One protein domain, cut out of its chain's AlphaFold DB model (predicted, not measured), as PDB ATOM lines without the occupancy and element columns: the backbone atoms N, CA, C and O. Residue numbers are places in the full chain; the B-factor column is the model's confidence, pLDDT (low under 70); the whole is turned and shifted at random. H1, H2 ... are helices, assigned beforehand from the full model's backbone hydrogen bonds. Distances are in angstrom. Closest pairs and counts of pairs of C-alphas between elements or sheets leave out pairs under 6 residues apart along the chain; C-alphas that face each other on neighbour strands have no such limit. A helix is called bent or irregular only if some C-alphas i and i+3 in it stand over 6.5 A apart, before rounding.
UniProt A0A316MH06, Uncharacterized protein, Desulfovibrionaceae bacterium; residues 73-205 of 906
ATOM      1  N   ASP A  73     -34.460 -50.521  20.177       68.94
ATOM      2  CA  ASP A  73     -33.408 -51.373  19.589       68.94
ATOM      3  C   ASP A  73     -33.924 -52.735  19.124       68.94
ATOM      4  O   ASP A  73     -33.425 -53.294  18.144       68.94
ATOM      5  N   ALA A  74     -34.886 -53.313  19.850       72.56
ATOM      6  CA  ALA A  74     -35.496 -54.591  19.491       72.56
ATOM      7  C   ALA A  74     -36.440 -54.428  18.293       72.56
ATOM      8  O   ALA A  74     -36.416 -55.244  17.370       72.56
ATOM      9  N   PHE A  75     -37.221 -53.347  18.279       80.81
ATOM     10  CA  PHE A  75     -38.108 -52.999  17.177       80.81
ATOM     11  C   PHE A  75     -37.326 -52.677  15.900       80.81
ATOM     12  O   PHE A  75     -37.582 -53.277  14.859       80.81
ATOM     13  N   ASN A  76     -36.306 -51.822  15.982       85.12
ATOM     14  CA  ASN A  76     -35.461 -51.427  14.857       85.12
ATOM     15  C   ASN A  76     -34.638 -52.603  14.308       85.12
ATOM     16  O   ASN A  76     -34.506 -52.732  13.091       85.12
ATOM     17  N   ARG A  77     -34.139 -53.511  15.167       81.19
ATOM     18  CA  ARG A  77     -33.527 -54.778  14.715       81.19
ATOM     19  C   ARG A  77     -34.539 -55.685  14.018       81.19
ATOM     20  O   ARG A  77     -34.225 -56.222  12.959       81.19
ATOM     21  N   GLY A  78     -35.758 -55.795  14.551       81.00
ATOM     22  CA  GLY A  78     -36.858 -56.520  13.908       81.00
ATOM     23  C   GLY A  78     -37.225 -55.952  12.531       81.00
ATOM     24  O   GLY A  78     -37.402 -56.712  11.580       81.00
ATOM     25  N   LEU A  79     -37.256 -54.621  12.388       83.69
ATOM     26  CA  LEU A  79     -37.430 -53.945  11.098       83.69
ATOM     27  C   LEU A  79     -36.258 -54.232  10.143       83.69
ATOM     28  O   LEU A  79     -36.484 -54.586   8.986       83.69
ATOM     29  N   ALA A  80     -35.012 -54.135  10.620       83.88
ATOM     30  CA  ALA A  80     -33.815 -54.398   9.821       83.88
ATOM     31  C   ALA A  80     -33.776 -55.841   9.282       83.88
ATOM     32  O   ALA A  80     -33.471 -56.063   8.108       83.88
ATOM     33  N   ASP A  81     -34.132 -56.827  10.107       82.38
ATOM     34  CA  ASP A  81     -34.181 -58.235   9.704       82.38
ATOM     35  C   ASP A  81     -35.389 -58.540   8.795       82.38
ATOM     36  O   ASP A  81     -35.296 -59.396   7.908       82.38
ATOM     37  N   GLY A  82     -36.496 -57.803   8.964       79.19
ATOM     38  CA  GLY A  82     -37.725 -57.928   8.177       79.19
ATOM     39  C   GLY A  82     -37.666 -57.326   6.766       79.19
ATOM     40  O   GLY A  82     -38.334 -57.841   5.869       79.19
ATOM     41  N   LEU A  83     -36.821 -56.312   6.524       78.56
ATOM     42  CA  LEU A  83     -36.684 -55.618   5.224       78.56
ATOM     43  C   LEU A  83     -36.378 -56.545   4.034       78.56
ATOM     44  O   LEU A  83     -36.755 -56.243   2.905       78.56
ATOM     45  N   GLY A  84     -35.683 -57.665   4.269       64.56
ATOM     46  CA  GLY A  84     -35.346 -58.649   3.228       64.56
ATOM     47  C   GLY A  84     -36.280 -59.862   3.157       64.56
ATOM     48  O   GLY A  84     -36.159 -60.661   2.229       64.56
ATOM     49  N   LYS A  85     -37.173 -60.022   4.142       70.00
ATOM     50  CA  LYS A  85     -38.058 -61.187   4.312       70.00
ATOM     51  C   LYS A  85     -39.540 -60.861   4.079       70.00
ATOM     52  O   LYS A  85     -40.351 -61.772   4.151       70.00
ATOM     53  N   GLU A  86     -39.871 -59.595   3.797       63.34
ATOM     54  CA  GLU A  86     -41.247 -59.083   3.618       63.34
ATOM     55  C   GLU A  86     -42.141 -59.288   4.856       63.34
ATOM     56  O   GLU A  86     -43.361 -59.357   4.768       63.34
ATOM     57  N   THR A  87     -41.530 -59.343   6.043       77.50
ATOM     58  CA  THR A  87     -42.219 -59.535   7.330       77.50
ATOM     59  C   THR A  87     -42.348 -58.228   8.122       77.50
ATOM     60  O   THR A  87     -42.319 -58.246   9.353       77.50
ATOM     61  N   LEU A  88     -42.404 -57.079   7.439       83.00
ATOM     62  CA  LEU A  88     -42.528 -55.772   8.090       83.00
ATOM     63  C   LEU A  88     -43.957 -55.546   8.620       83.00
ATOM     64  O   LEU A  88     -44.918 -56.019   8.010       83.00
ATOM     65  N   PRO A  89     -44.133 -54.772   9.711       86.62
ATOM     66  CA  PRO A  89     -45.448 -54.285  10.118       86.62
ATOM     67  C   PRO A  89     -46.149 -53.547   8.969       86.62
ATOM     68  O   PRO A  89     -45.498 -52.837   8.205       86.62
ATOM     69  N   ALA A  90     -47.479 -53.659   8.871       83.75
ATOM     70  CA  ALA A  90     -48.250 -53.136   7.735       83.75
ATOM     71  C   ALA A  90     -47.990 -51.644   7.436       83.75
ATOM     72  O   ALA A  90     -47.848 -51.266   6.275       83.75
ATOM     73  N   ALA A  91     -47.856 -50.806   8.472       81.69
ATOM     74  CA  ALA A  91     -47.545 -49.382   8.314       81.69
ATOM     75  C   ALA A  91     -46.132 -49.139   7.747       81.69
ATOM     76  O   ALA A  91     -45.940 -48.264   6.905       81.69
ATOM     77  N   HIS A  92     -45.143 -49.935   8.157       87.50
ATOM     78  CA  HIS A  92     -43.771 -49.871   7.643       87.50
ATOM     79  C   HIS A  92     -43.674 -50.448   6.229       87.50
ATOM     80  O   HIS A  92     -42.966 -49.888   5.402       87.50
ATOM     81  N   GLN A  93     -44.432 -51.500   5.913       86.69
ATOM     82  CA  GLN A  93     -44.538 -52.050   4.557       86.69
ATOM     83  C   GLN A  93     -45.174 -51.043   3.581       86.69
ATOM     84  O   GLN A  93     -44.706 -50.890   2.447       86.69
ATOM     85  N   ALA A  94     -46.205 -50.313   4.024       85.94
ATOM     86  CA  ALA A  94     -46.783 -49.205   3.267       85.94
ATOM     87  C   ALA A  94     -45.748 -48.090   3.044       85.94
ATOM     88  O   ALA A  94     -45.559 -47.658   1.911       85.94
ATOM     89  N   ALA A  95     -44.986 -47.713   4.077       87.56
ATOM     90  CA  ALA A  95     -43.912 -46.725   3.965       87.56
ATOM     91  C   ALA A  95     -42.786 -47.134   2.995       87.56
ATOM     92  O   ALA A  95     -42.271 -46.282   2.273       87.56
ATOM     93  N   VAL A  96     -42.424 -48.424   2.922       87.88
ATOM     94  CA  VAL A  96     -41.501 -48.936   1.889       87.88
ATOM     95  C   VAL A  96     -42.094 -48.748   0.492       87.88
ATOM     96  O   VAL A  96     -41.402 -48.294  -0.419       87.88
ATOM     97  N   SER A  97     -43.374 -49.075   0.321       87.31
ATOM     98  CA  SER A  97     -44.068 -48.954  -0.967       87.31
ATOM     99  C   SER A  97     -44.169 -47.492  -1.413       87.31
ATOM    100  O   SER A  97     -43.898 -47.180  -2.571       87.31
ATOM    101  N   GLU A  98     -44.469 -46.585  -0.480       90.06
ATOM    102  CA  GLU A  98     -44.463 -45.136  -0.698       90.06
ATOM    103  C   GLU A  98     -43.062 -44.603  -1.014       90.06
ATOM    104  O   GLU A  98     -42.918 -43.791  -1.919       90.06
ATOM    105  N   ALA A  99     -42.013 -45.078  -0.334       89.88
ATOM    106  CA  ALA A  99     -40.633 -44.680  -0.624       89.88
ATOM    107  C   ALA A  99     -40.203 -45.079  -2.044       89.88
ATOM    108  O   ALA A  99     -39.556 -44.304  -2.748       89.88
ATOM    109  N   LEU A 100     -40.577 -46.283  -2.491       89.75
ATOM    110  CA  LEU A 100     -40.332 -46.725  -3.864       89.75
ATOM    111  C   LEU A 100     -41.181 -45.934  -4.866       89.75
ATOM    112  O   LEU A 100     -40.693 -45.611  -5.946       89.75
ATOM    113  N   ALA A 101     -42.419 -45.575  -4.520       89.06
ATOM    114  CA  ALA A 101     -43.236 -44.683  -5.341       89.06
ATOM    115  C   ALA A 101     -42.620 -43.277  -5.455       89.06
ATOM    116  O   ALA A 101     -42.574 -42.733  -6.556       89.06
ATOM    117  N   ASP A 102     -42.069 -42.728  -4.369       90.81
ATOM    118  CA  ASP A 102     -41.357 -41.445  -4.373       90.81
ATOM    119  C   ASP A 102     -40.111 -41.496  -5.261       90.81
ATOM    120  O   ASP A 102     -39.884 -40.598  -6.069       90.81
ATOM    121  N   LEU A 103     -39.299 -42.551  -5.138       90.75
ATOM    122  CA  LEU A 103     -38.124 -42.740  -5.988       90.75
ATOM    123  C   LEU A 103     -38.527 -42.901  -7.461       90.75
ATOM    124  O   LEU A 103     -37.901 -42.293  -8.327       90.75
ATOM    125  N   ARG A 104     -39.610 -43.632  -7.756       92.56
ATOM    126  CA  ARG A 104     -40.176 -43.740  -9.111       92.56
ATOM    127  C   ARG A 104     -40.640 -42.390  -9.645       92.56
ATOM    128  O   ARG A 104     -40.366 -42.076 -10.797       92.56
ATOM    129  N   ALA A 105     -41.303 -41.578  -8.825       90.50
ATOM    130  CA  ALA A 105     -41.745 -40.244  -9.219       90.50
ATOM    131  C   ALA A 105     -40.556 -39.311  -9.518       90.50
ATOM    132  O   ALA A 105     -40.624 -38.509 -10.443       90.50
ATOM    133  N   ARG A 106     -39.453 -39.442  -8.766       92.19
ATOM    134  CA  ARG A 106     -38.231 -38.638  -8.948       92.19
ATOM    135  C   ARG A 106     -37.362 -39.084 -10.125       92.19
ATOM    136  O   ARG A 106     -36.709 -38.241 -10.737       92.19
ATOM    137  N   PHE A 107     -37.310 -40.388 -10.415       90.50
ATOM    138  CA  PHE A 107     -36.350 -40.965 -11.368       90.50
ATOM    139  C   PHE A 107     -36.967 -41.611 -12.620       90.50
ATOM    140  O   PHE A 107     -36.261 -41.817 -13.607       90.50
ATOM    141  N   GLY A 108     -38.275 -41.862 -12.629       89.75
ATOM    142  CA  GLY A 108     -39.008 -42.453 -13.749       89.75
ATOM    143  C   GLY A 108     -39.269 -43.956 -13.602       89.75
ATOM    144  O   GLY A 108     -38.552 -44.684 -12.910       89.75
ATOM    145  N   ALA A 109     -40.327 -44.425 -14.271       86.81
ATOM    146  CA  ALA A 109     -40.754 -45.827 -14.261       86.81
ATOM    147  C   ALA A 109     -39.848 -46.753 -15.098       86.81
ATOM    148  O   ALA A 109     -39.837 -47.959 -14.878       86.81
ATOM    149  N   ASP A 110     -39.060 -46.200 -16.019       84.19
ATOM    150  CA  ASP A 110     -38.010 -46.900 -16.770       84.19
ATOM    151  C   ASP A 110     -36.812 -47.276 -15.885       84.19
ATOM    152  O   ASP A 110     -36.180 -48.309 -16.097       84.19
ATOM    153  N   ILE A 111     -36.522 -46.466 -14.863       86.81
ATOM    154  CA  ILE A 111     -35.460 -46.731 -13.883       86.81
ATOM    155  C   ILE A 111     -35.964 -47.634 -12.752       86.81
ATOM    156  O   ILE A 111     -35.248 -48.535 -12.309       86.81
ATOM    157  N   LEU A 112     -37.202 -47.407 -12.300       86.88
ATOM    158  CA  LEU A 112     -37.862 -48.197 -11.263       86.88
ATOM    159  C   LEU A 112     -39.289 -48.599 -11.695       86.88
ATOM    160  O   LEU A 112     -40.241 -47.875 -11.393       86.88
ATOM    161  N   PRO A 113     -39.471 -49.759 -12.351       84.56
ATOM    162  CA  PRO A 113     -40.778 -50.239 -12.812       84.56
ATOM    163  C   PRO A 113     -41.831 -50.390 -11.707       84.56
ATOM    164  O   PRO A 113     -41.514 -50.530 -10.519       84.56
ATOM    165  N   GLU A 114     -43.106 -50.372 -12.096       81.75
ATOM    166  CA  GLU A 114     -44.224 -50.679 -11.198       81.75
ATOM    167  C   GLU A 114     -44.159 -52.130 -10.691       81.75
ATOM    168  O   GLU A 114     -43.650 -53.022 -11.366       81.75
ATOM    169  N   GLY A 115     -44.619 -52.367  -9.459       77.62
ATOM    170  CA  GLY A 115     -44.579 -53.693  -8.823       77.62
ATOM    171  C   GLY A 115     -43.205 -54.141  -8.301       77.62
ATOM    172  O   GLY A 115     -43.116 -55.184  -7.656       77.62
ATOM    173  N   MET A 116     -42.134 -53.366  -8.517       80.94
ATOM    174  CA  MET A 116     -40.806 -53.684  -7.981       80.94
ATOM    175  C   MET A 116     -40.758 -53.531  -6.449       80.94
ATOM    176  O   MET A 116     -41.182 -52.507  -5.912       80.94
ATOM    177  N   THR A 117     -40.194 -54.521  -5.752       81.19
ATOM    178  CA  THR A 117     -39.960 -54.504  -4.297       81.19
ATOM    179  C   THR A 117     -38.473 -54.319  -3.975       81.19
ATOM    180  O   THR A 117     -37.605 -54.487  -4.836       81.19
ATOM    181  N   LEU A 118     -38.134 -54.039  -2.708       75.62
ATOM    182  CA  LEU A 118     -36.731 -53.998  -2.253       75.62
ATOM    183  C   LEU A 118     -35.980 -55.319  -2.515       75.62
ATOM    184  O   LEU A 118     -34.757 -55.321  -2.664       75.62
ATOM    185  N   LYS A 119     -36.699 -56.447  -2.600       73.31
ATOM    186  CA  LYS A 119     -36.131 -57.768  -2.895       73.31
ATOM    187  C   LYS A 119     -35.811 -57.935  -4.379       73.31
ATOM    188  O   LYS A 119     -34.808 -58.566  -4.711       73.31
ATOM    189  N   THR A 120     -36.627 -57.382  -5.269       76.25
ATOM    190  CA  THR A 120     -36.445 -57.504  -6.725       76.25
ATOM    191  C   THR A 120     -35.611 -56.370  -7.323       76.25
ATOM    192  O   THR A 120     -35.271 -56.428  -8.500       76.25
ATOM    193  N   LEU A 121     -35.247 -55.358  -6.527       76.00
ATOM    194  CA  LEU A 121     -34.414 -54.241  -6.962       76.00
ATOM    195  C   LEU A 121     -32.989 -54.711  -7.332       76.00
ATOM    196  O   LEU A 121     -32.289 -55.303  -6.499       76.00
ATOM    197  N   PRO A 122     -32.488 -54.425  -8.542       67.31
ATOM    198  CA  PRO A 122     -31.109 -54.736  -8.871       67.31
ATOM    199  C   PRO A 122     -30.156 -53.754  -8.155       67.31
ATOM    200  O   PRO A 122     -30.376 -52.545  -8.105       67.31
ATOM    201  N   GLY A 123     -29.070 -54.270  -7.566       66.00
ATOM    202  CA  GLY A 123     -28.200 -53.497  -6.661       66.00
ATOM    203  C   GLY A 123     -28.733 -53.353  -5.224       66.00
ATOM    204  O   GLY A 123     -28.187 -52.568  -4.453       66.00
ATOM    205  N   ARG A 124     -29.762 -54.132  -4.843       78.06
ATOM    206  CA  ARG A 124     -30.397 -54.102  -3.509       78.06
ATOM    207  C   ARG A 124     -29.449 -54.225  -2.322       78.06
ATOM    208  O   ARG A 124     -29.799 -53.736  -1.262       78.06
ATOM    209  N   LEU A 125     -28.302 -54.896  -2.457       77.12
ATOM    210  CA  LEU A 125     -27.422 -55.189  -1.320       77.12
ATOM    211  C   LEU A 125     -26.926 -53.904  -0.649       77.12
ATOM    212  O   LEU A 125     -27.158 -53.734   0.540       77.12
ATOM    213  N   ALA A 126     -26.392 -52.957  -1.424       74.19
ATOM    214  CA  ALA A 126     -25.893 -51.688  -0.893       74.19
ATOM    215  C   ALA A 126     -27.005 -50.834  -0.251       74.19
ATOM    216  O   ALA A 126     -26.798 -50.219   0.793       74.19
ATOM    217  N   LEU A 127     -28.205 -50.829  -0.845       82.88
ATOM    218  CA  LEU A 127     -29.366 -50.132  -0.283       82.88
ATOM    219  C   LEU A 127     -29.844 -50.797   1.014       82.88
ATOM    220  O   LEU A 127     -30.077 -50.120   2.009       82.88
ATOM    221  N   LEU A 128     -29.987 -52.123   1.010       84.88
ATOM    222  CA  LEU A 128     -30.451 -52.888   2.163       84.88
ATOM    223  C   LEU A 128     -29.462 -52.802   3.321       84.88
ATOM    224  O   LEU A 128     -29.905 -52.643   4.449       84.88
ATOM    225  N   GLU A 129     -28.160 -52.898   3.069       83.44
ATOM    226  CA  GLU A 129     -27.124 -52.753   4.095       83.44
ATOM    227  C   GLU A 129     -27.127 -51.338   4.673       83.44
ATOM    228  O   GLU A 129     -27.289 -51.186   5.880       83.44
ATOM    229  N   GLY A 130     -27.113 -50.303   3.826       82.81
ATOM    230  CA  GLY A 130     -27.140 -48.912   4.289       82.81
ATOM    231  C   GLY A 130     -28.394 -48.548   5.095       82.81
ATOM    232  O   GLY A 130     -28.307 -47.792   6.062       82.81
ATOM    233  N   VAL A 131     -29.559 -49.099   4.734       87.00
ATOM    234  CA  VAL A 131     -30.804 -48.917   5.500       87.00
ATOM    235  C   VAL A 131     -30.773 -49.747   6.789       87.00
ATOM    236  O   VAL A 131     -31.116 -49.228   7.846       87.00
ATOM    237  N   LYS A 132     -30.334 -51.013   6.745       87.69
ATOM    238  CA  LYS A 132     -30.232 -51.877   7.936       87.69
ATOM    239  C   LYS A 132     -29.284 -51.309   8.979       87.69
ATOM    240  O   LYS A 132     -29.613 -51.348  10.161       87.69
ATOM    241  N   ASP A 133     -28.140 -50.789   8.556       85.94
ATOM    242  CA  ASP A 133     -27.152 -50.213   9.461       85.94
ATOM    243  C   ASP A 133     -27.712 -48.957  10.125       85.94
ATOM    244  O   ASP A 133     -27.706 -48.868  11.350       85.94
ATOM    245  N   ALA A 134     -28.329 -48.060   9.350       84.94
ATOM    246  CA  ALA A 134     -28.983 -46.873   9.892       84.94
ATOM    247  C   ALA A 134     -30.117 -47.209  10.884       84.94
ATOM    248  O   ALA A 134     -30.206 -46.581  11.939       84.94
ATOM    249  N   LEU A 135     -30.931 -48.239  10.605       86.69
ATOM    250  CA  LEU A 135     -31.948 -48.740  11.541       86.69
ATOM    251  C   LEU A 135     -31.323 -49.286  12.830       86.69
ATOM    252  O   LEU A 135     -31.793 -48.980  13.921       86.69
ATOM    253  N   ARG A 136     -30.251 -50.078  12.721       82.44
ATOM    254  CA  ARG A 136     -29.556 -50.674  13.875       82.44
ATOM    255  C   ARG A 136     -28.868 -49.634  14.755       82.44
ATOM    256  O   ARG A 136     -28.681 -49.893  15.938       82.44
ATOM    257  N   THR A 137     -28.500 -48.486  14.192       81.50
ATOM    258  CA  THR A 137     -27.858 -47.376  14.913       81.50
ATOM    259  C   THR A 137     -28.833 -46.331  15.462       81.50
ATOM    260  O   THR A 137     -28.404 -45.419  16.165       81.50
ATOM    261  N   ALA A 138     -30.127 -46.416  15.138       82.56
ATOM    262  CA  ALA A 138     -31.115 -45.432  15.571       82.56
ATOM    263  C   ALA A 138     -31.448 -45.588  17.066       82.56
ATOM    264  O   ALA A 138     -31.864 -46.660  17.500       82.56
ATOM    265  N   ALA A 139     -31.303 -44.499  17.829       73.50
ATOM    266  CA  ALA A 139     -31.522 -44.467  19.282       73.50
ATOM    267  C   ALA A 139     -33.009 -44.488  19.701       73.50
ATOM    268  O   ALA A 139     -33.323 -44.757  20.859       73.50
ATOM    269  N   GLU A 140     -33.924 -44.207  18.769       82.62
ATOM    270  CA  GLU A 140     -35.376 -44.186  18.978       82.62
ATOM    271  C   GLU A 140     -36.087 -45.146  18.012       82.62
ATOM    272  O   GLU A 140     -35.521 -45.548  16.994       82.62
ATOM    273  N   GLU A 141     -37.333 -45.528  18.321       83.50
ATOM    274  CA  GLU A 141     -38.154 -46.364  17.435       83.50
ATOM    275  C   GLU A 141     -38.345 -45.675  16.081       83.50
ATOM    276  O   GLU A 141     -38.885 -44.571  15.991       83.50
ATOM    277  N   VAL A 142     -37.929 -46.341  15.003       86.56
ATOM    278  CA  VAL A 142     -38.032 -45.784  13.657       86.56
ATOM    279  C   VAL A 142     -39.491 -45.811  13.210       86.56
ATOM    280  O   VAL A 142     -40.081 -46.865  12.945       86.56
ATOM    281  N   SER A 143     -40.085 -44.624  13.104       88.50
ATOM    282  CA  SER A 143     -41.440 -44.453  12.582       88.50
ATOM    283  C   SER A 143     -41.527 -44.855  11.099       88.50
ATOM    284  O   SER A 143     -40.518 -44.822  10.385       88.50
ATOM    285  N   PRO A 144     -42.726 -45.189  10.582       87.06
ATOM    286  CA  PRO A 144     -42.923 -45.408   9.150       87.06
ATOM    287  C   PRO A 144     -42.409 -44.237   8.293       87.06
ATOM    288  O   PRO A 144     -41.760 -44.461   7.273       87.06
ATOM    289  N   GLN A 145     -42.611 -42.989   8.733       86.69
ATOM    290  CA  GLN A 145     -42.110 -41.804   8.027       86.69
ATOM    291  C   GLN A 145     -40.577 -41.727   8.026       86.69
ATOM    292  O   GLN A 145     -39.987 -41.394   6.997       86.69
ATOM    293  N   ALA A 146     -39.924 -42.066   9.142       86.00
ATOM    294  CA  ALA A 146     -38.465 -42.101   9.230       86.00
ATOM    295  C   ALA A 146     -37.866 -43.217   8.355       86.00
ATOM    296  O   ALA A 146     -36.872 -42.987   7.667       86.00
ATOM    297  N   LEU A 147     -38.505 -44.394   8.295       88.62
ATOM    298  CA  LEU A 147     -38.106 -45.478   7.390       88.62
ATOM    299  C   LEU A 147     -38.257 -45.073   5.915       88.62
ATOM    300  O   LEU A 147     -37.348 -45.317   5.121       88.62
ATOM    301  N   ARG A 148     -39.372 -44.424   5.547       91.56
ATOM    302  CA  ARG A 148     -39.582 -43.885   4.193       91.56
ATOM    303  C   ARG A 148     -38.483 -42.891   3.821       91.56
ATOM    304  O   ARG A 148     -37.870 -43.040   2.766       91.56
ATOM    305  N   ALA A 149     -38.199 -41.924   4.695       88.50
ATOM    306  CA  ALA A 149     -37.152 -40.928   4.477       88.50
ATOM    307  C   ALA A 149     -35.770 -41.575   4.293       88.50
ATOM    308  O   ALA A 149     -35.047 -41.211   3.370       88.50
ATOM    309  N   LEU A 150     -35.442 -42.584   5.104       89.12
ATOM    310  CA  LEU A 150     -34.175 -43.308   5.036       89.12
ATOM    311  C   LEU A 150     -34.018 -44.109   3.732       89.12
ATOM    312  O   LEU A 150     -32.951 -44.099   3.119       89.12
ATOM    313  N   ILE A 151     -35.078 -44.786   3.276       89.44
ATOM    314  CA  ILE A 151     -35.068 -45.511   1.995       89.44
ATOM    315  C   ILE A 151     -34.915 -44.535   0.828       89.44
ATOM    316  O   ILE A 151     -34.154 -44.816  -0.097       89.44
ATOM    317  N   VAL A 152     -35.590 -43.385   0.873       89.44
ATOM    318  CA  VAL A 152     -35.428 -42.336  -0.142       89.44
ATOM    319  C   VAL A 152     -33.998 -41.784  -0.118       89.44
ATOM    320  O   VAL A 152     -33.373 -41.699  -1.171       89.44
ATOM    321  N   GLU A 153     -33.437 -41.478   1.055       88.25
ATOM    322  CA  GLU A 153     -32.069 -40.963   1.214       88.25
ATOM    323  C   GLU A 153     -31.024 -41.933   0.643       88.25
ATOM    324  O   GLU A 153     -30.215 -41.550  -0.201       88.25
ATOM    325  N   LYS A 154     -31.061 -43.207   1.054       86.75
ATOM    326  CA  LYS A 154     -30.095 -44.220   0.596       86.75
ATOM    327  C   LYS A 154     -30.372 -44.703  -0.830       86.75
ATOM    328  O   LYS A 154     -29.451 -45.125  -1.526       86.75
ATOM    329  N   GLY A 155     -31.625 -44.645  -1.282       87.25
ATOM    330  CA  GLY A 155     -32.046 -45.067  -2.619       87.25
ATOM    331  C   GLY A 155     -31.735 -44.045  -3.709       87.25
ATOM    332  O   GLY A 155     -31.429 -44.436  -4.831       87.25
ATOM    333  N   THR A 156     -31.736 -42.751  -3.382       89.44
ATOM    334  CA  THR A 156     -31.440 -41.651  -4.318       89.44
ATOM    335  C   THR A 156     -30.105 -41.828  -5.074       89.44
ATOM    336  O   THR A 156     -30.137 -41.857  -6.306       89.44
ATOM    337  N   PRO A 157     -28.941 -42.045  -4.422       86.88
ATOM    338  CA  PRO A 157     -27.673 -42.244  -5.138       86.88
ATOM    339  C   PRO A 157     -27.639 -43.550  -5.950       86.88
ATOM    340  O   PRO A 157     -26.987 -43.625  -6.993       86.88
ATOM    341  N   LEU A 158     -28.371 -44.586  -5.520       87.12
ATOM    342  CA  LEU A 158     -28.524 -45.815  -6.301       87.12
ATOM    343  C   LEU A 158     -29.314 -45.555  -7.592       87.12
ATOM    344  O   LEU A 158     -28.925 -46.054  -8.647       87.12
ATOM    345  N   MET A 159     -30.391 -44.767  -7.527       89.94
ATOM    346  CA  MET A 159     -31.178 -44.392  -8.706       89.94
ATOM    347  C   MET A 159     -30.377 -43.491  -9.651       89.94
ATOM    348  O   MET A 159     -30.393 -43.721 -10.857       89.94
ATOM    349  N   ALA A 160     -29.586 -42.547  -9.132       89.94
ATOM    350  CA  ALA A 160     -28.685 -41.736  -9.955       89.94
ATOM    351  C   ALA A 160     -27.668 -42.596 -10.732       89.94
ATOM    352  O   ALA A 160     -27.468 -42.410 -11.933       89.94
ATOM    353  N   ASN A 161     -27.094 -43.614 -10.084       89.31
ATOM    354  CA  ASN A 161     -26.222 -44.590 -10.742       89.31
ATOM    355  C   ASN A 161     -26.946 -45.417 -11.818       89.31
ATOM    356  O   ASN A 161     -26.340 -45.769 -12.829       89.31
ATOM    357  N   ARG A 162     -28.232 -45.723 -11.618       87.94
ATOM    358  CA  ARG A 162     -29.069 -46.429 -12.602       87.94
ATOM    359  C   ARG A 162     -29.380 -45.563 -13.816       87.94
ATOM    360  O   ARG A 162     -29.357 -46.076 -14.927       87.94
ATOM    361  N   VAL A 163     -29.605 -44.263 -13.623       91.19
ATOM    362  CA  VAL A 163     -29.747 -43.312 -14.736       91.19
ATOM    363  C   VAL A 163     -28.452 -43.259 -15.553       91.19
ATOM    364  O   VAL A 163     -28.515 -43.360 -16.774       91.19
ATOM    365  N   LEU A 164     -27.276 -43.201 -14.909       91.00
ATOM    366  CA  LEU A 164     -25.991 -43.310 -15.615       91.00
ATOM    367  C   LEU A 164     -25.878 -44.636 -16.391       91.00
ATOM    368  O   LEU A 164     -25.478 -44.630 -17.549       91.00
ATOM    369  N   GLU A 165     -26.253 -45.768 -15.788       91.31
ATOM    370  CA  GLU A 165     -26.254 -47.076 -16.462       91.31
ATOM    371  C   GLU A 165     -27.152 -47.084 -17.707       91.31
ATOM    372  O   GLU A 165     -26.732 -47.556 -18.763       91.31
ATOM    373  N   ALA A 166     -28.356 -46.513 -17.605       90.19
ATOM    374  CA  ALA A 166     -29.287 -46.377 -18.719       90.19
ATOM    375  C   ALA A 166     -28.735 -45.455 -19.819       90.19
ATOM    376  O   ALA A 166     -28.848 -45.776 -21.000       90.19
ATOM    377  N   ARG A 167     -28.076 -44.347 -19.450       90.44
ATOM    378  CA  ARG A 167     -27.413 -43.434 -20.396       90.44
ATOM    379  C   ARG A 167     -26.228 -44.081 -21.108       90.44
ATOM    380  O   ARG A 167     -26.092 -43.907 -22.314       90.44
ATOM    381  N   ILE A 168     -25.416 -44.863 -20.398       91.69
ATOM    382  CA  ILE A 168     -24.360 -45.681 -21.009       91.69
ATOM    383  C   ILE A 168     -24.990 -46.698 -21.964       91.69
ATOM    384  O   ILE A 168     -24.518 -46.838 -23.082       91.69
ATOM    385  N   GLY A 169     -26.074 -47.367 -21.559       90.81
ATOM    386  CA  GLY A 169     -26.811 -48.299 -22.415       90.81
ATOM    387  C   GLY A 169     -27.314 -47.653 -23.708       90.81
ATOM    388  O   GLY A 169     -27.108 -48.210 -24.784       90.81
ATOM    389  N   ALA A 170     -27.898 -46.456 -23.618       90.38
ATOM    390  CA  ALA A 170     -28.320 -45.679 -24.782       90.38
ATOM    391  C   ALA A 170     -27.130 -45.311 -25.683       90.38
ATOM    392  O   ALA A 170     -27.182 -45.551 -26.885       90.38
ATOM    393  N   CYS A 171     -26.029 -44.831 -25.099       90.88
ATOM    394  CA  CYS A 171     -24.803 -44.503 -25.829       90.88
ATOM    395  C   CYS A 171     -24.206 -45.731 -26.543       90.88
ATOM    396  O   CYS A 171     -23.844 -45.654 -27.715       90.88
ATOM    397  N   CYS A 172     -24.168 -46.893 -25.880       91.75
ATOM    398  CA  CYS A 172     -23.775 -48.158 -26.502       91.75
ATOM    399  C   CYS A 172     -24.690 -48.517 -27.681       91.75
ATOM    400  O   CYS A 172     -24.191 -48.964 -28.710       91.75
ATOM    401  N   GLY A 173     -26.003 -48.309 -27.545       89.69
ATOM    402  CA  GLY A 173     -26.982 -48.530 -28.612       89.69
ATOM    403  C   GLY A 173     -26.768 -47.614 -29.819       89.69
ATOM    404  O   GLY A 173     -26.761 -48.093 -30.947       89.69
ATOM    405  N   GLU A 174     -26.517 -46.324 -29.588       90.75
ATOM    406  CA  GLU A 174     -26.208 -45.342 -30.640       90.75
ATOM    407  C   GLU A 174     -24.905 -45.667 -31.388       90.75
ATOM    408  O   GLU A 174     -24.812 -45.459 -32.595       90.75
ATOM    409  N   ILE A 175     -23.902 -46.190 -30.677       87.69
ATOM    410  CA  ILE A 175     -22.596 -46.571 -31.240       87.69
ATOM    411  C   ILE A 175     -22.637 -47.961 -31.907       87.69
ATOM    412  O   ILE A 175     -21.746 -48.292 -32.689       87.69
ATOM    413  N   GLY A 176     -23.661 -48.774 -31.629       88.31
ATOM    414  CA  GLY A 176     -23.795 -50.136 -32.155       88.31
ATOM    415  C   GLY A 176     -23.018 -51.208 -31.378       88.31
ATOM    416  O   GLY A 176     -22.737 -52.271 -31.925       88.31
ATOM    417  N   TYR A 177     -22.678 -50.976 -30.105       89.75
ATOM    418  CA  TYR A 177     -21.892 -51.912 -29.292       89.75
ATOM    419  C   TYR A 177     -22.752 -53.085 -28.763       89.75
ATOM    420  O   TYR A 177     -23.165 -53.113 -27.599       89.75
ATOM    421  N   ALA A 178     -23.003 -54.079 -29.626       74.94
ATOM    422  CA  ALA A 178     -23.986 -55.166 -29.455       74.94
ATOM    423  C   ALA A 178     -23.713 -56.193 -28.325       74.94
ATOM    424  O   ALA A 178     -24.518 -57.095 -28.106       74.94
ATOM    425  N   GLY A 179     -22.619 -56.055 -27.572       77.88
ATOM    426  CA  GLY A 179     -22.260 -56.922 -26.436       77.88
ATOM    427  C   GLY A 179     -21.893 -56.159 -25.161       77.88
ATOM    428  O   GLY A 179     -21.323 -56.737 -24.232       77.88
ATOM    429  N   ALA A 180     -22.168 -54.852 -25.117       86.19
ATOM    430  CA  ALA A 180     -21.804 -54.015 -23.986       86.19
ATOM    431  C   ALA A 180     -22.450 -54.507 -22.682       86.19
ATOM    432  O   ALA A 180     -23.607 -54.924 -22.645       86.19
ATOM    433  N   LYS A 181     -21.714 -54.379 -21.574       88.88
ATOM    434  CA  LYS A 181     -22.233 -54.567 -20.211       88.88
ATOM    435  C   LYS A 181     -22.250 -53.207 -19.503       88.88
ATOM    436  O   LYS A 181     -21.276 -52.893 -18.812       88.88
ATOM    437  N   PRO A 182     -23.319 -52.391 -19.643       88.12
ATOM    438  CA  PRO A 182     -23.365 -51.024 -19.113       88.12
ATOM    439  C   PRO A 182     -23.032 -50.926 -17.624       88.12
ATOM    440  O   PRO A 182     -22.340 -50.003 -17.207       88.12
ATOM    441  N   ALA A 183     -23.434 -51.921 -16.825       84.81
ATOM    442  CA  ALA A 183     -23.114 -51.984 -15.401       84.81
ATOM    443  C   ALA A 183     -21.600 -52.075 -15.110       84.81
ATOM    444  O   ALA A 183     -21.127 -51.444 -14.163       84.81
ATOM    445  N   LEU A 184     -20.832 -52.827 -15.914       85.56
ATOM    446  CA  LEU A 184     -19.374 -52.944 -15.758       85.56
ATOM    447  C   LEU A 184     -18.657 -51.679 -16.233       85.56
ATOM    448  O   LEU A 184     -17.722 -51.218 -15.580       85.56
ATOM    449  N   ILE A 185     -19.131 -51.092 -17.336       87.75
ATOM    450  CA  ILE A 185     -18.619 -49.815 -17.849       87.75
ATOM    451  C   ILE A 185     -18.838 -48.723 -16.798       87.75
ATOM    452  O   ILE A 185     -17.889 -48.043 -16.419       87.75
ATOM    453  N   ARG A 186     -20.049 -48.636 -16.232       90.06
ATOM    454  CA  ARG A 186     -20.376 -47.741 -15.115       90.06
ATOM    455  C   ARG A 186     -19.417 -47.929 -13.943       90.06
ATOM    456  O   ARG A 186     -18.930 -46.946 -13.398       90.06
ATOM    457  N   GLN A 187     -19.160 -49.170 -13.531       85.88
ATOM    458  CA  GLN A 187     -18.280 -49.446 -12.395       85.88
ATOM    459  C   GLN A 187     -16.843 -48.971 -12.647       85.88
ATOM    460  O   GLN A 187     -16.257 -48.357 -11.757       85.88
ATOM    461  N   SER A 188     -16.291 -49.223 -13.840       84.50
ATOM    462  CA  SER A 188     -14.965 -48.712 -14.218       84.50
ATOM    463  C   SER A 188     -14.966 -47.187 -14.239       84.50
ATOM    464  O   SER A 188     -14.171 -46.581 -13.538       84.50
ATOM    465  N   LEU A 189     -15.922 -46.567 -14.936       85.94
ATOM    466  CA  LEU A 189     -16.031 -45.110 -15.045       85.94
ATOM    467  C   LEU A 189     -16.107 -44.422 -13.678       85.94
ATOM    468  O   LEU A 189     -15.401 -43.452 -13.444       85.94
ATOM    469  N   LEU A 190     -16.931 -44.924 -12.754       87.12
ATOM    470  CA  LEU A 190     -17.058 -44.330 -11.419       87.12
ATOM    471  C   LEU A 190     -15.801 -44.514 -10.562       87.12
ATOM    472  O   LEU A 190     -15.503 -43.651  -9.738       87.12
ATOM    473  N   ARG A 191     -15.066 -45.617 -10.747       84.69
ATOM    474  CA  ARG A 191     -13.773 -45.838 -10.088       84.69
ATOM    475  C   ARG A 191     -12.705 -44.896 -10.644       84.69
ATOM    476  O   ARG A 191     -11.915 -44.356  -9.877       84.69
ATOM    477  N   ASP A 192     -12.706 -44.706 -11.957       80.75
ATOM    478  CA  ASP A 192     -11.676 -43.969 -12.684       80.75
ATOM    479  C   ASP A 192     -11.991 -42.449 -12.730       80.75
ATOM    480  O   ASP A 192     -11.134 -41.639 -13.073       80.75
ATOM    481  N   SER A 193     -13.211 -42.034 -12.352       85.19
ATOM    482  CA  SER A 193     -13.676 -40.637 -12.270       85.19
ATOM    483  C   SER A 193     -14.394 -40.350 -10.937       85.19
ATOM    484  O   SER A 193     -15.631 -40.270 -10.892       85.19
ATOM    485  N   PRO A 194     -13.651 -40.161  -9.829       86.19
ATOM    486  CA  PRO A 194     -14.240 -39.874  -8.520       86.19
ATOM    487  C   PRO A 194     -15.071 -38.582  -8.515       86.19
ATOM    488  O   PRO A 194     -16.058 -38.502  -7.778       86.19
ATOM    489  N   GLU A 195     -14.755 -37.597  -9.372       87.81
ATOM    490  CA  GLU A 195     -15.576 -36.391  -9.519       87.81
ATOM    491  C   GLU A 195     -17.001 -36.682 -10.021       87.81
ATOM    492  O   GLU A 195     -17.960 -36.080  -9.531       87.81
ATOM    493  N   LEU A 196     -17.165 -37.636 -10.945       86.75
ATOM    494  CA  LEU A 196     -18.468 -38.039 -11.480       86.75
ATOM    495  C   LEU A 196     -19.278 -38.761 -10.401       86.75
ATOM    496  O   LEU A 196     -20.459 -38.472 -10.210       86.75
ATOM    497  N   SER A 197     -18.629 -39.652  -9.645       87.50
ATOM    498  CA  SER A 197     -19.259 -40.355  -8.523       87.50
ATOM    499  C   SER A 197     -19.771 -39.384  -7.454       87.50
ATOM    500  O   SER A 197     -20.904 -39.518  -6.980       87.50
ATOM    501  N   ALA A 198     -18.971 -38.376  -7.094       86.88
ATOM    502  CA  ALA A 198     -19.376 -37.344  -6.144       86.88
ATOM    503  C   ALA A 198     -20.536 -36.489  -6.688       86.88
ATOM    504  O   ALA A 198     -21.507 -36.242  -5.972       86.88
ATOM    505  N   ALA A 199     -20.478 -36.090  -7.965       86.81
ATOM    506  CA  ALA A 199     -21.516 -35.278  -8.601       86.81
ATOM    507  C   ALA A 199     -22.874 -35.996  -8.677       86.81
ATOM    508  O   ALA A 199     -23.907 -35.391  -8.385       86.81
ATOM    509  N   LEU A 200     -22.882 -37.287  -9.022       88.94
ATOM    510  CA  LEU A 200     -24.105 -38.094  -9.089       88.94
ATOM    511  C   LEU A 200     -24.718 -38.338  -7.711       88.94
ATOM    512  O   LEU A 200     -25.937 -38.287  -7.565       88.94
ATOM    513  N   SER A 201     -23.881 -38.540  -6.691       85.38
ATOM    514  CA  SER A 201     -24.340 -38.760  -5.313       85.38
ATOM    515  C   SER A 201     -25.065 -37.541  -4.720       85.38
ATOM    516  O   SER A 201     -25.837 -37.695  -3.780       85.38
ATOM    517  N   ALA A 202     -24.844 -36.343  -5.273       85.12
ATOM    518  CA  ALA A 202     -25.486 -35.099  -4.848       85.12
ATOM    519  C   ALA A 202     -26.807 -34.781  -5.585       85.12
ATOM    520  O   ALA A 202     -27.435 -33.762  -5.297       85.12
ATOM    521  N   CYS A 203     -27.231 -35.604  -6.551       91.19
ATOM    522  CA  CYS A 203     -28.427 -35.345  -7.354       91.19
ATOM    523  C   CYS A 203     -29.696 -35.887  -6.678       91.19
ATOM    524  O   CYS A 203     -29.751 -37.056  -6.310       91.19
ATOM    525  N   ALA A 204     -30.731 -35.051  -6.549       87.25
ATOM    526  CA  ALA A 204     -31.973 -35.403  -5.850       87.25
ATOM    527  C   ALA A 204     -33.040 -36.081  -6.736       87.25
ATOM    528  O   ALA A 204     -33.932 -36.754  -6.213       87.25
ATOM    529  N   ASP A 205     -32.959 -35.893  -8.055       90.88
ATOM    530  CA  ASP A 205     -33.928 -36.363  -9.050       90.88
ATOM    531  C   ASP A 205     -33.264 -36.589 -10.423       90.88
ATOM    532  O   ASP A 205     -32.081 -36.286 -10.620       90.88
TER     533      ASP A 205
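AT A GLANCE: This is residues 73 to 205 of the 906 residues of an uncharacterized protein of Desulfovibrionaceae bacterium (UniProt A0A316MH06). A long bent helix, H4, runs along an elongated body; H2 and H3 pack on its first arm, H4a, H1 packs on H3, H5 packs steeply tilted on the second arm, H4b, and H6 makes a corner with H4b where Ser 201 comes close to Pro 157. The printed part has 133 residues with six named helices, H1 to H6, and no named strand. It is all helix and compact, with a radius of gyration of the C-alphas of 16.2 A and spans of 52 by 30 by 23 A.

IN THESE COORDINATES: H1, residues 73 to 82, begins at C-alpha 73 (-33.408, -51.373, 19.589). H2 is residues 90 to 107, 25.6 A; H3 124 to 137. H4, 144 to 175, is one helix by its hydrogen bonds but bent, C-alphas 154 and 157 being 6.5 A apart: arms H4a, 144 to 154, and H4b, 157 to 175, 26.9 A. H5 is 182 to 192; H6, 194 to 201, ends at C-alpha 201 (-24.340, -38.760, -5.313).

HOW THE PARTS SIT: H1 touches H3, closest C-alphas Ala 80 and Lys 132, 4.8 A. H4a touches H2, closest C-alphas His 92 and Pro 144, 4.8 A. H4b touches H5, closest C-alphas Gly 169 and Pro 182, 5.5 A. In H1, H2, H3, H4a, H4b, H5 and H6 every O i to N i+4 pair is within hydrogen-bond range.

THE WHOLE: The printed part has no cut. H2 to H3 is a long link. Residues 73, 84, 86 and 122 to 123 have pLDDT under 70.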